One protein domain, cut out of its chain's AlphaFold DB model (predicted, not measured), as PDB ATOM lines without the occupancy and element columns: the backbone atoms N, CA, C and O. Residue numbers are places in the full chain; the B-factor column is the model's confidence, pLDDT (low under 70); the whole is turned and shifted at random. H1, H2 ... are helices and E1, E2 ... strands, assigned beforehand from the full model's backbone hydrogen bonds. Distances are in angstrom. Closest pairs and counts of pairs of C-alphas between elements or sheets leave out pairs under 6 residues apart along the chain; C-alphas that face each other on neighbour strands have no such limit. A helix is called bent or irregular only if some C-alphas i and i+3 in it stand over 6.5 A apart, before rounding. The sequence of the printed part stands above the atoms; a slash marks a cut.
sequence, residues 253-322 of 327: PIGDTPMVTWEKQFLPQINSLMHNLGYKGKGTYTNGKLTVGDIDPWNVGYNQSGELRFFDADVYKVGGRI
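This is residues 253 to 322 of the 327 residues of an uncharacterized protein of Butyricimonas faecihominis (UniProt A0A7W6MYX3). One kinked helix, H1, lies along one side of two small antiparallel strand pairs, the hairpin E2 and E3 and the pair E1 and E4, set one after the other along the longest axis. After H1 the link folds back towards E1, and short pairings of residues 280 to 281 and 285 to 286 widen the E1 and E4 sheet. The printed part has 70 residues, with H1, E1, E2, E3, E4 in that order; under half of the residues are in named elements, and the class is mixed, helices and strands. It is compact, with a radius of gyration of the C-alphas of 12.1 A and spans of 33 by 24 by 19 A.

H1, residues 259 to 276, runs 24.2 A from C-alpha 259 at (48.723, 18.174, 51.748). It has a kink of 35 degrees near residue 266 and is irregular, but only just: C-alphas 264 and 267 are 6.7 A apart. E1 is residues 290 to 293, 10.1 A; E2 is 300 to 302, 7.3 A; E3 is 308 to 310, 7.2 A. E4, residues 314 to 317, is 10.5 A long and ends with C-alpha 317 at (37.573, 23.619, 26.377).

E1 and E4 are antiparallel at 153 degrees, with N 316 and O 291 2.8 A apart. E2 and E3 are a hairpin, antiparallel at 143 degrees, with N 309 and O 301 2.8 A apart. H1 is apart from E2, E3 and E4. In H1, 11 of 14 O i to N i+4 pairs are within hydrogen-bond range.

The C-alphas farthest apart, Ser 305 and Gly 319, are 34.9 A apart. The printed part has no cut. The link H1 to E1 is long, 13 residues. The model's pLDDT is under 70 at residues 317 to 322.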
ATOM      1  N   PRO A 253      56.608  12.234  39.668       90.62
ATOM      2  CA  PRO A 253      55.519  12.925  40.350       90.62
ATOM      3  C   PRO A 253      56.016  13.572  41.643       90.62
ATOM      4  O   PRO A 253      56.960  13.082  42.262       90.62
ATOM      5  N   ILE A 254      55.351  14.643  42.082       89.50
ATOM      6  CA  ILE A 254      55.554  15.169  43.441       89.50
ATOM      7  C   ILE A 254      55.118  14.114  44.478       89.50
ATOM      8  O   ILE A 254      55.758  13.973  45.519       89.50
ATOM      9  N   GLY A 255      54.073  13.340  44.166       86.56
ATOM     10  CA  GLY A 255      53.699  12.103  44.855       86.56
ATOM     11  C   GLY A 255      53.243  12.303  46.301       86.56
ATOM     12  O   GLY A 255      52.500  13.241  46.592       86.56
ATOM     13  N   ASP A 256      53.704  11.425  47.201       85.19
ATOM     14  CA  ASP A 256      53.384  11.365  48.641       85.19
ATOM     15  C   ASP A 256      53.901  12.577  49.447       85.19
ATOM     16  O   ASP A 256      54.651  12.470  50.418       85.19
ATOM     17  N   THR A 257      53.498  13.779  49.050       81.50
ATOM     18  CA  THR A 257      53.759  15.021  49.769       81.50
ATOM     19  C   THR A 257      52.602  15.311  50.731       81.50
ATOM     20  O   THR A 257      51.438  15.225  50.328       81.50
ATOM     21  N   PRO A 258      52.865  15.724  51.988       87.31
ATOM     22  CA  PRO A 258      51.805  16.159  52.892       87.31
ATOM     23  C   PRO A 258      50.954  17.274  52.270       87.31
ATOM     24  O   PRO A 258      51.498  18.251  51.757       87.31
ATOM     25  N   MET A 259      49.623  17.185  52.370       85.00
ATOM     26  CA  MET A 259      48.723  18.174  51.748       85.00
ATOM     27  C   MET A 259      48.997  19.612  52.205       85.00
ATOM     28  O   MET A 259      48.915  20.542  51.412       85.00
ATOM     29  N   VAL A 260      49.426  19.804  53.455       82.81
ATOM     30  CA  VAL A 260      49.842  21.123  53.958       82.81
ATOM     31  C   VAL A 260      51.033  21.678  53.168       82.81
ATOM     32  O   VAL A 260      51.066  22.866  52.855       82.81
ATOM     33  N   THR A 261      52.005  20.831  52.826       84.06
ATOM     34  CA  THR A 261      53.158  21.204  51.998       84.06
ATOM     35  C   THR A 261      52.722  21.494  50.565       84.06
ATOM     36  O   THR A 261      53.129  22.508  49.998       84.06
ATOM     37  N   TRP A 262      51.838  20.666  49.997       87.12
ATOM     38  CA  TRP A 262      51.234  20.915  48.686       87.12
ATOM     39  C   TRP A 262      50.567  22.295  48.616       87.12
ATOM     40  O   TRP A 262      50.905  23.109  47.758       87.12
ATOM     41  N   GLU A 263      49.676  22.598  49.559       86.88
ATOM     42  CA  GLU A 263      48.895  23.835  49.561       86.88
ATOM     43  C   GLU A 263      49.724  25.087  49.856       86.88
ATOM     44  O   GLU A 263      49.419  26.157  49.322       86.88
ATOM     45  N   LYS A 264      50.749  24.979  50.712       87.19
ATOM     46  CA  LYS A 264      51.550  26.133  51.150       87.19
ATOM     47  C   LYS A 264      52.783  26.396  50.296       87.19
ATOM     48  O   LYS A 264      53.242  27.533  50.276       87.19
ATOM     49  N   GLN A 265      53.330  25.386  49.622       86.81
ATOM     50  CA  GLN A 265      54.591  25.519  48.883       86.81
ATOM     51  C   GLN A 265      54.403  25.304  47.384       86.81
ATOM     52  O   GLN A 265      54.712  26.201  46.602       86.81
ATOM     53  N   PHE A 266      53.855  24.159  46.976       87.69
ATOM     54  CA  PHE A 266      53.765  23.799  45.559       87.69
ATOM     55  C   PHE A 266      52.657  24.562  44.834       87.69
ATOM     56  O   PHE A 266      52.917  25.256  43.852       87.69
ATOM     57  N   LEU A 267      51.422  24.501  45.336       89.62
ATOM     58  CA  LEU A 267      50.273  25.113  44.674       89.62
ATOM     59  C   LEU A 267      50.446  26.630  44.441       89.62
ATOM     60  O   LEU A 267      50.121  27.080  43.343       89.62
ATOM     61  N   PRO A 268      50.991  27.439  45.375       90.62
ATOM     62  CA  PRO A 268      51.264  28.856  45.126       90.62
ATOM     63  C   PRO A 268      52.266  29.104  43.992       90.62
ATOM     64  O   PRO A 268      52.055  30.015  43.192       90.62
ATOM     65  N   GLN A 269      53.315  28.283  43.873       92.75
ATOM     66  CA  GLN A 269      54.282  28.383  42.775       92.75
ATOM     67  C   GLN A 269      53.628  28.035  41.433       92.75
ATOM     68  O   GLN A 269      53.793  28.766  40.457       92.75
ATOM     69  N   ILE A 270      52.815  26.974  41.397       92.62
ATOM     70  CA  ILE A 270      52.054  26.580  40.201       92.62
ATOM     71  C   ILE A 270      51.075  27.690  39.801       92.62
ATOM     72  O   ILE A 270      51.007  28.044  38.624       92.62
ATOM     73  N   ASN A 271      50.362  28.281  40.768       92.81
ATOM     74  CA  ASN A 271      49.468  29.413  40.520       92.81
ATOM     75  C   ASN A 271      50.233  30.570  39.870       92.81
ATOM     76  O   ASN A 271      49.802  31.070  38.838       92.81
ATOM     77  N   SER A 272      51.379  30.958  40.441       92.88
ATOM     78  CA  SER A 272      52.201  32.051  39.914       92.88
ATOM     79  C   SER A 272      52.667  31.777  38.482       92.88
ATOM     80  O   SER A 272      52.494  32.629  37.611       92.88
ATOM     81  N   LEU A 273      53.169  30.570  38.201       93.50
ATOM     82  CA  LEU A 273      53.568  30.164  36.851       93.50
ATOM     83  C   LEU A 273      52.396  30.256  35.868       93.50
ATOM     84  O   LEU A 273      52.518  30.873  34.812       93.50
ATOM     85  N   MET A 274      51.244  29.684  36.221       91.38
ATOM     86  CA  MET A 274      50.061  29.690  35.359       91.38
ATOM     87  C   MET A 274      49.511  31.103  35.134       91.38
ATOM     88  O   MET A 274      49.124  31.432  34.012       91.38
ATOM     89  N   HIS A 275      49.528  31.959  36.160       93.00
ATOM     90  CA  HIS A 275      49.129  33.366  36.051       93.00
ATOM     91  C   HIS A 275      50.057  34.148  35.125       93.00
ATOM     92  O   HIS A 275      49.571  34.856  34.244       93.00
ATOM     93  N   ASN A 276      51.370  33.940  35.234       93.94
ATOM     94  CA  ASN A 276      52.355  34.538  34.326       93.94
ATOM     95  C   ASN A 276      52.167  34.074  32.872       93.94
ATOM     96  O   ASN A 276      52.456  34.814  31.935       93.94
ATOM     97  N   LEU A 277      51.630  32.868  32.671       91.44
ATOM     98  CA  LEU A 277      51.280  32.311  31.361       91.44
ATOM     99  C   LEU A 277      49.893  32.761  30.854       91.44
ATOM    100  O   LEU A 277      49.421  32.265  29.828       91.44
ATOM    101  N   GLY A 278      49.226  33.681  31.558       91.81
ATOM    102  CA  GLY A 278      47.932  34.247  31.169       91.81
ATOM    103  C   GLY A 278      46.717  33.389  31.535       91.81
ATOM    104  O   GLY A 278      45.624  33.630  31.018       91.81
ATOM    105  N   TYR A 279      46.875  32.390  32.406       91.25
ATOM    106  CA  TYR A 279      45.759  31.611  32.942       91.25
ATOM    107  C   TYR A 279      45.285  32.197  34.274       91.25
ATOM    108  O   TYR A 279      46.063  32.738  35.044       91.25
ATOM    109  N   LYS A 280      43.994  32.072  34.579       89.88
ATOM    110  CA  LYS A 280      43.386  32.491  35.850       89.88
ATOM    111  C   LYS A 280      42.889  31.272  36.623       89.88
ATOM    112  O   LYS A 280      42.545  30.267  36.005       89.88
ATOM    113  N   GLY A 281      42.796  31.384  37.948       88.62
ATOM    114  CA  GLY A 281      42.276  30.338  38.841       88.62
ATOM    115  C   GLY A 281      43.315  29.802  39.831       88.62
ATOM    116  O   GLY A 281      44.431  30.316  39.894       88.62
ATOM    117  N   LYS A 282      42.928  28.799  40.626       87.38
ATOM    118  CA  LYS A 282      43.767  28.141  41.644       87.38
ATOM    119  C   LYS A 282      43.493  26.641  41.624       87.38
ATOM    120  O   LYS A 282      42.353  26.250  41.846       87.38
ATOM    121  N   GLY A 283      44.494  25.812  41.317       79.50
ATOM    122  CA  GLY A 283      44.333  24.346  41.178       79.50
ATOM    123  C   GLY A 283      43.466  23.891  39.988       79.50
ATOM    124  O   GLY A 283      43.460  22.731  39.601       79.50
ATOM    125  N   THR A 284      42.752  24.812  39.352       89.25
ATOM    126  CA  THR A 284      42.139  24.670  38.037       89.25
ATOM    127  C   THR A 284      42.335  26.001  37.332       89.25
ATOM    128  O   THR A 284      42.034  27.057  37.895       89.25
ATOM    129  N   TYR A 285      42.883  25.959  36.123       88.31
ATOM    130  CA  TYR A 285      43.390  27.134  35.427       88.31
ATOM    131  C   TYR A 285      42.732  27.279  34.065       88.31
ATOM    132  O   TYR A 285      42.665  26.315  33.307       88.31
ATOM    133  N   THR A 286      42.294  28.485  33.709       88.19
ATOM    134  CA  THR A 286      41.691  28.760  32.398       88.19
ATOM    135  C   THR A 286      42.186  30.062  31.791       88.19
ATOM    136  O   THR A 286      42.403  31.043  32.498       88.19
ATOM    137  N   ASN A 287      42.328  30.090  30.469       86.88
ATOM    138  CA  ASN A 287      42.589  31.312  29.702       86.88
ATOM    139  C   ASN A 287      41.373  31.753  28.864       86.88
ATOM    140  O   ASN A 287      41.515  32.515  27.911       86.88
ATOM    141  N   GLY A 288      40.183  31.217  29.159       82.38
ATOM    142  CA  GLY A 288      38.961  31.466  28.387       82.38
ATOM    143  C   GLY A 288      38.858  30.675  27.077       82.38
ATOM    144  O   GLY A 288      37.834  30.748  26.406       82.38
ATOM    145  N   LYS A 289      39.875  29.882  26.706       82.38
ATOM    146  CA  LYS A 289      39.827  28.949  25.562       82.38
ATOM    147  C   LYS A 289      40.006  27.503  26.003       82.38
ATOM    148  O   LYS A 289      39.244  26.626  25.590       82.38
ATOM    149  N   LEU A 290      41.015  27.264  26.834       81.88
ATOM    150  CA  LEU A 290      41.316  25.977  27.439       81.88
ATOM    151  C   LEU A 290      41.276  26.108  28.955       81.88
ATOM    152  O   LEU A 290      41.682  27.131  29.508       81.88
ATOM    153  N   THR A 291      40.817  25.046  29.599       85.12
ATOM    154  CA  THR A 291      40.894  24.873  31.043       85.12
ATOM    155  C   THR A 291      41.706  23.619  31.324       85.12
ATOM    156  O   THR A 291      41.547  22.617  30.629       85.12
ATOM    157  N   VAL A 292      42.577  23.677  32.320       87.56
ATOM    158  CA  VAL A 292      43.303  22.527  32.854       87.56
ATOM    159  C   VAL A 292      42.934  22.363  34.324       87.56
ATOM    160  O   VAL A 292      42.889  23.348  35.062       87.56
ATOM    161  N   GLY A 293      42.598  21.143  34.716       86.50
ATOM    162  CA  GLY A 293      42.198  20.775  36.072       86.50
ATOM    163  C   GLY A 293      42.892  19.491  36.505       86.50
ATOM    164  O   GLY A 293      43.806  19.035  35.823       86.50
ATOM    165  N   ASP A 294      42.446  18.929  37.627       85.25
ATOM    166  CA  ASP A 294      43.079  17.755  38.249       85.25
ATOM    167  C   ASP A 294      44.567  18.003  38.567       85.25
ATOM    168  O   ASP A 294      45.465  17.246  38.215       85.25
ATOM    169  N   ILE A 295      44.839  19.180  39.147       89.44
ATOM    170  CA  ILE A 295      46.185  19.580  39.560       89.44
ATOM    171  C   ILE A 295      46.366  19.197  41.023       89.44
ATOM    172  O   ILE A 295      45.912  19.903  41.928       89.44
ATOM    173  N   ASP A 296      47.086  18.103  41.224       87.38
ATOM    174  CA  ASP A 296      47.451  17.536  42.517       87.38
ATOM    175  C   ASP A 296      48.864  16.901  42.447       87.38
ATOM    176  O   ASP A 296      49.460  16.835  41.361       87.38
ATOM    177  N   PRO A 297      49.441  16.459  43.581       86.88
ATOM    178  CA  PRO A 297      50.794  15.902  43.621       86.88
ATOM    179  C   PRO A 297      51.048  14.690  42.714       86.88
ATOM    180  O   PRO A 297      52.198  14.445  42.344       86.88
ATOM    181  N   TRP A 298      50.015  13.933  42.352       88.62
ATOM    182  CA  TRP A 298      50.117  12.733  41.518       88.62
ATOM    183  C   TRP A 298      49.996  13.020  40.029       88.62
ATOM    184  O   TRP A 298      50.362  12.169  39.232       88.62
ATOM    185  N   ASN A 299      49.558  14.220  39.650       89.44
ATOM    186  CA  ASN A 299      49.367  14.624  38.255       89.44
ATOM    187  C   ASN A 299      50.381  15.685  37.788       89.44
ATOM    188  O   ASN A 299      50.450  16.038  36.599       89.44
ATOM    189  N   VAL A 300      51.197  16.179  38.725       91.31
ATOM    190  CA  VAL A 300      52.242  17.184  38.523       91.31
ATOM    191  C   VAL A 300      53.584  16.660  39.022       91.31
ATOM    192  O   VAL A 300      53.673  15.999  40.053       91.31
ATOM    193  N   GLY A 301      54.651  16.966  38.294       91.50
ATOM    194  CA  GLY A 301      55.986  16.506  38.646       91.50
ATOM    195  C   GLY A 301      57.084  17.229  37.891       91.50
ATOM    196  O   GLY A 301      56.843  18.262  37.268       91.50
ATOM    197  N   TYR A 302      58.285  16.667  37.931       90.50
ATOM    198  CA  TYR A 302      59.457  17.225  37.266       90.50
ATOM    199  C   TYR A 302      59.962  16.287  36.175       90.50
ATOM    200  O   TYR A 302      60.026  15.068  36.360       90.50
ATOM    201  N   ASN A 303      60.307  16.855  35.020       87.62
ATOM    202  CA  ASN A 303      61.014  16.111  33.981       87.62
ATOM    203  C   ASN A 303      62.503  15.947  34.337       87.62
ATOM    204  O   ASN A 303      62.990  16.488  35.330       87.62
ATOM    205  N   GLN A 304      63.245  15.220  33.500       83.12
ATOM    206  CA  GLN A 304      64.680  14.976  33.703       83.12
ATOM    207  C   GLN A 304      65.531  16.257  33.745       83.12
ATOM    208  O   GLN A 304      66.594  16.258  34.357       83.12
ATOM    209  N   SER A 305      65.061  17.347  33.134       85.19
ATOM    210  CA  SER A 305      65.723  18.658  33.152       85.19
ATOM    211  C   SER A 305      65.382  19.492  34.393       85.19
ATOM    212  O   SER A 305      65.834  20.629  34.501       85.19
ATOM    213  N   GLY A 306      64.566  18.970  35.316       85.00
ATOM    214  CA  GLY A 306      64.109  19.693  36.504       85.00
ATOM    215  C   GLY A 306      62.982  20.693  36.236       85.00
ATOM    216  O   GLY A 306      62.673  21.515  37.096       85.00
ATOM    217  N   GLU A 307      62.342  20.646  35.066       89.69
ATOM    218  CA  GLU A 307      61.217  21.524  34.745       89.69
ATOM    219  C   GLU A 307      59.909  20.935  35.277       89.69
ATOM    220  O   GLU A 307      59.622  19.753  35.074       89.69
ATOM    221  N   LEU A 308      59.081  21.779  35.896       90.62
ATOM    222  CA  LEU A 308      57.747  21.397  36.350       90.62
ATOM    223  C   LEU A 308      56.827  21.107  35.153       90.62
ATOM    224  O   LEU A 308      56.707  21.928  34.237       90.62
ATOM    225  N   ARG A 309      56.137  19.965  35.180       94.19
ATOM    226  CA  ARG A 309      55.213  19.526  34.133       94.19
ATOM    227  C   ARG A 309      53.939  18.900  34.686       94.19
ATOM    228  O   ARG A 309      53.959  18.189  35.686       94.19
ATOM    229  N   PHE A 310      52.837  19.119  33.976       93.19
ATOM    230  CA  PHE A 310      51.570  18.420  34.171       93.19
ATOM    231  C   PHE A 310      51.551  17.209  33.250       93.19
ATOM    232  O   PHE A 310      51.561  17.369  32.029       93.19
ATOM    233  N   PHE A 311      51.554  15.999  33.793       89.88
ATOM    234  CA  PHE A 311      51.719  14.796  32.971       89.88
ATOM    235  C   PHE A 311      50.444  13.973  32.841       89.88
ATOM    236  O   PHE A 311      50.272  13.306  31.812       89.88
ATOM    237  N   ASP A 312      49.521  14.121  33.792       85.38
ATOM    238  CA  ASP A 312      48.203  13.481  33.755       85.38
ATOM    239  C   ASP A 312      47.030  14.413  34.094       85.38
ATOM    240  O   ASP A 312      45.925  13.966  34.353       85.38
ATOM    241  N   ALA A 313      47.237  15.726  33.986       82.94
ATOM    242  CA  ALA A 313      46.169  16.701  34.177       82.94
ATOM    243  C   ALA A 313      45.054  16.599  33.118       82.94
ATOM    244  O   ALA A 313      45.297  16.398  31.912       82.94
ATOM    245  N   ASP A 314      43.828  16.853  33.573       81.81
ATOM    246  CA  ASP A 314      42.640  16.906  32.735       81.81
ATOM    247  C   ASP A 314      42.591  18.205  31.920       81.81
ATOM    248  O   ASP A 314      42.757  19.308  32.449       81.81
ATOM    249  N   VAL A 315      42.261  18.096  30.628       79.81
ATOM    250  CA  VAL A 315      42.177  19.251  29.723       79.81
ATOM    251  C   VAL A 315      40.797  19.390  29.084       79.81
ATOM    252  O   VAL A 315      40.255  18.484  28.445       79.81
ATOM    253  N   TYR A 316      40.255  20.597  29.197       73.69
ATOM    254  CA  TYR A 316      38.908  20.983  28.810       73.69
ATOM    255  C   TYR A 316      38.938  22.183  27.856       73.69
ATOM    256  O   TYR A 316      39.885  22.969  27.837       73.69
ATOM    257  N   LYS A 317      37.871  22.362  27.076       66.81
ATOM    258  CA  LYS A 317      37.573  23.619  26.377       66.81
ATOM    259  C   LYS A 317      36.429  24.335  27.084       66.81
ATOM    260  O   LYS A 317      35.640  23.704  27.783       66.81
ATOM    261  N   VAL A 318      36.285  25.642  26.870       49.25
ATOM    262  CA  VAL A 318      35.059  26.343  27.290       49.25
ATOM    263  C   VAL A 318      33.855  25.666  26.616       49.25
ATOM    264  O   VAL A 318      33.784  25.601  25.388       49.25
ATOM    265  N   GLY A 319      32.966  25.084  27.432       43.41
ATOM    266  CA  GLY A 319      31.840  24.243  27.002       43.41
ATOM    267  C   GLY A 319      31.936  22.741  27.339       43.41
ATOM    268  O   GLY A 319      30.992  22.025  27.027       43.41
ATOM    269  N   GLY A 320      33.022  22.254  27.962       50.88
ATOM    270  CA  GLY A 320      33.140  20.871  28.471       50.88
ATOM    271  C   GLY A 320      34.525  20.229  28.280       50.88
ATOM    272  O   GLY A 320      35.434  20.850  27.721       50.88
ATOM    273  N   ARG A 321      34.717  18.969  28.729       49.50
ATOM    274  CA  ARG A 321      35.965  18.220  28.432       49.50
ATOM    275  C   ARG A 321      36.212  18.247  26.924       49.50
ATOM    276  O   ARG A 321      35.258  18.195  26.150       49.50
ATOM    277  N   ILE A 322      37.478  18.244  26.496       51.81
ATOM    278  CA  ILE A 322      37.860  18.170  25.067       51.81
ATOM    279  C   ILE A 322      37.210  16.969  24.336       51.81
ATOM    280  O   ILE A 322      37.128  16.952  23.110       51.81
TER     281      ILE A 322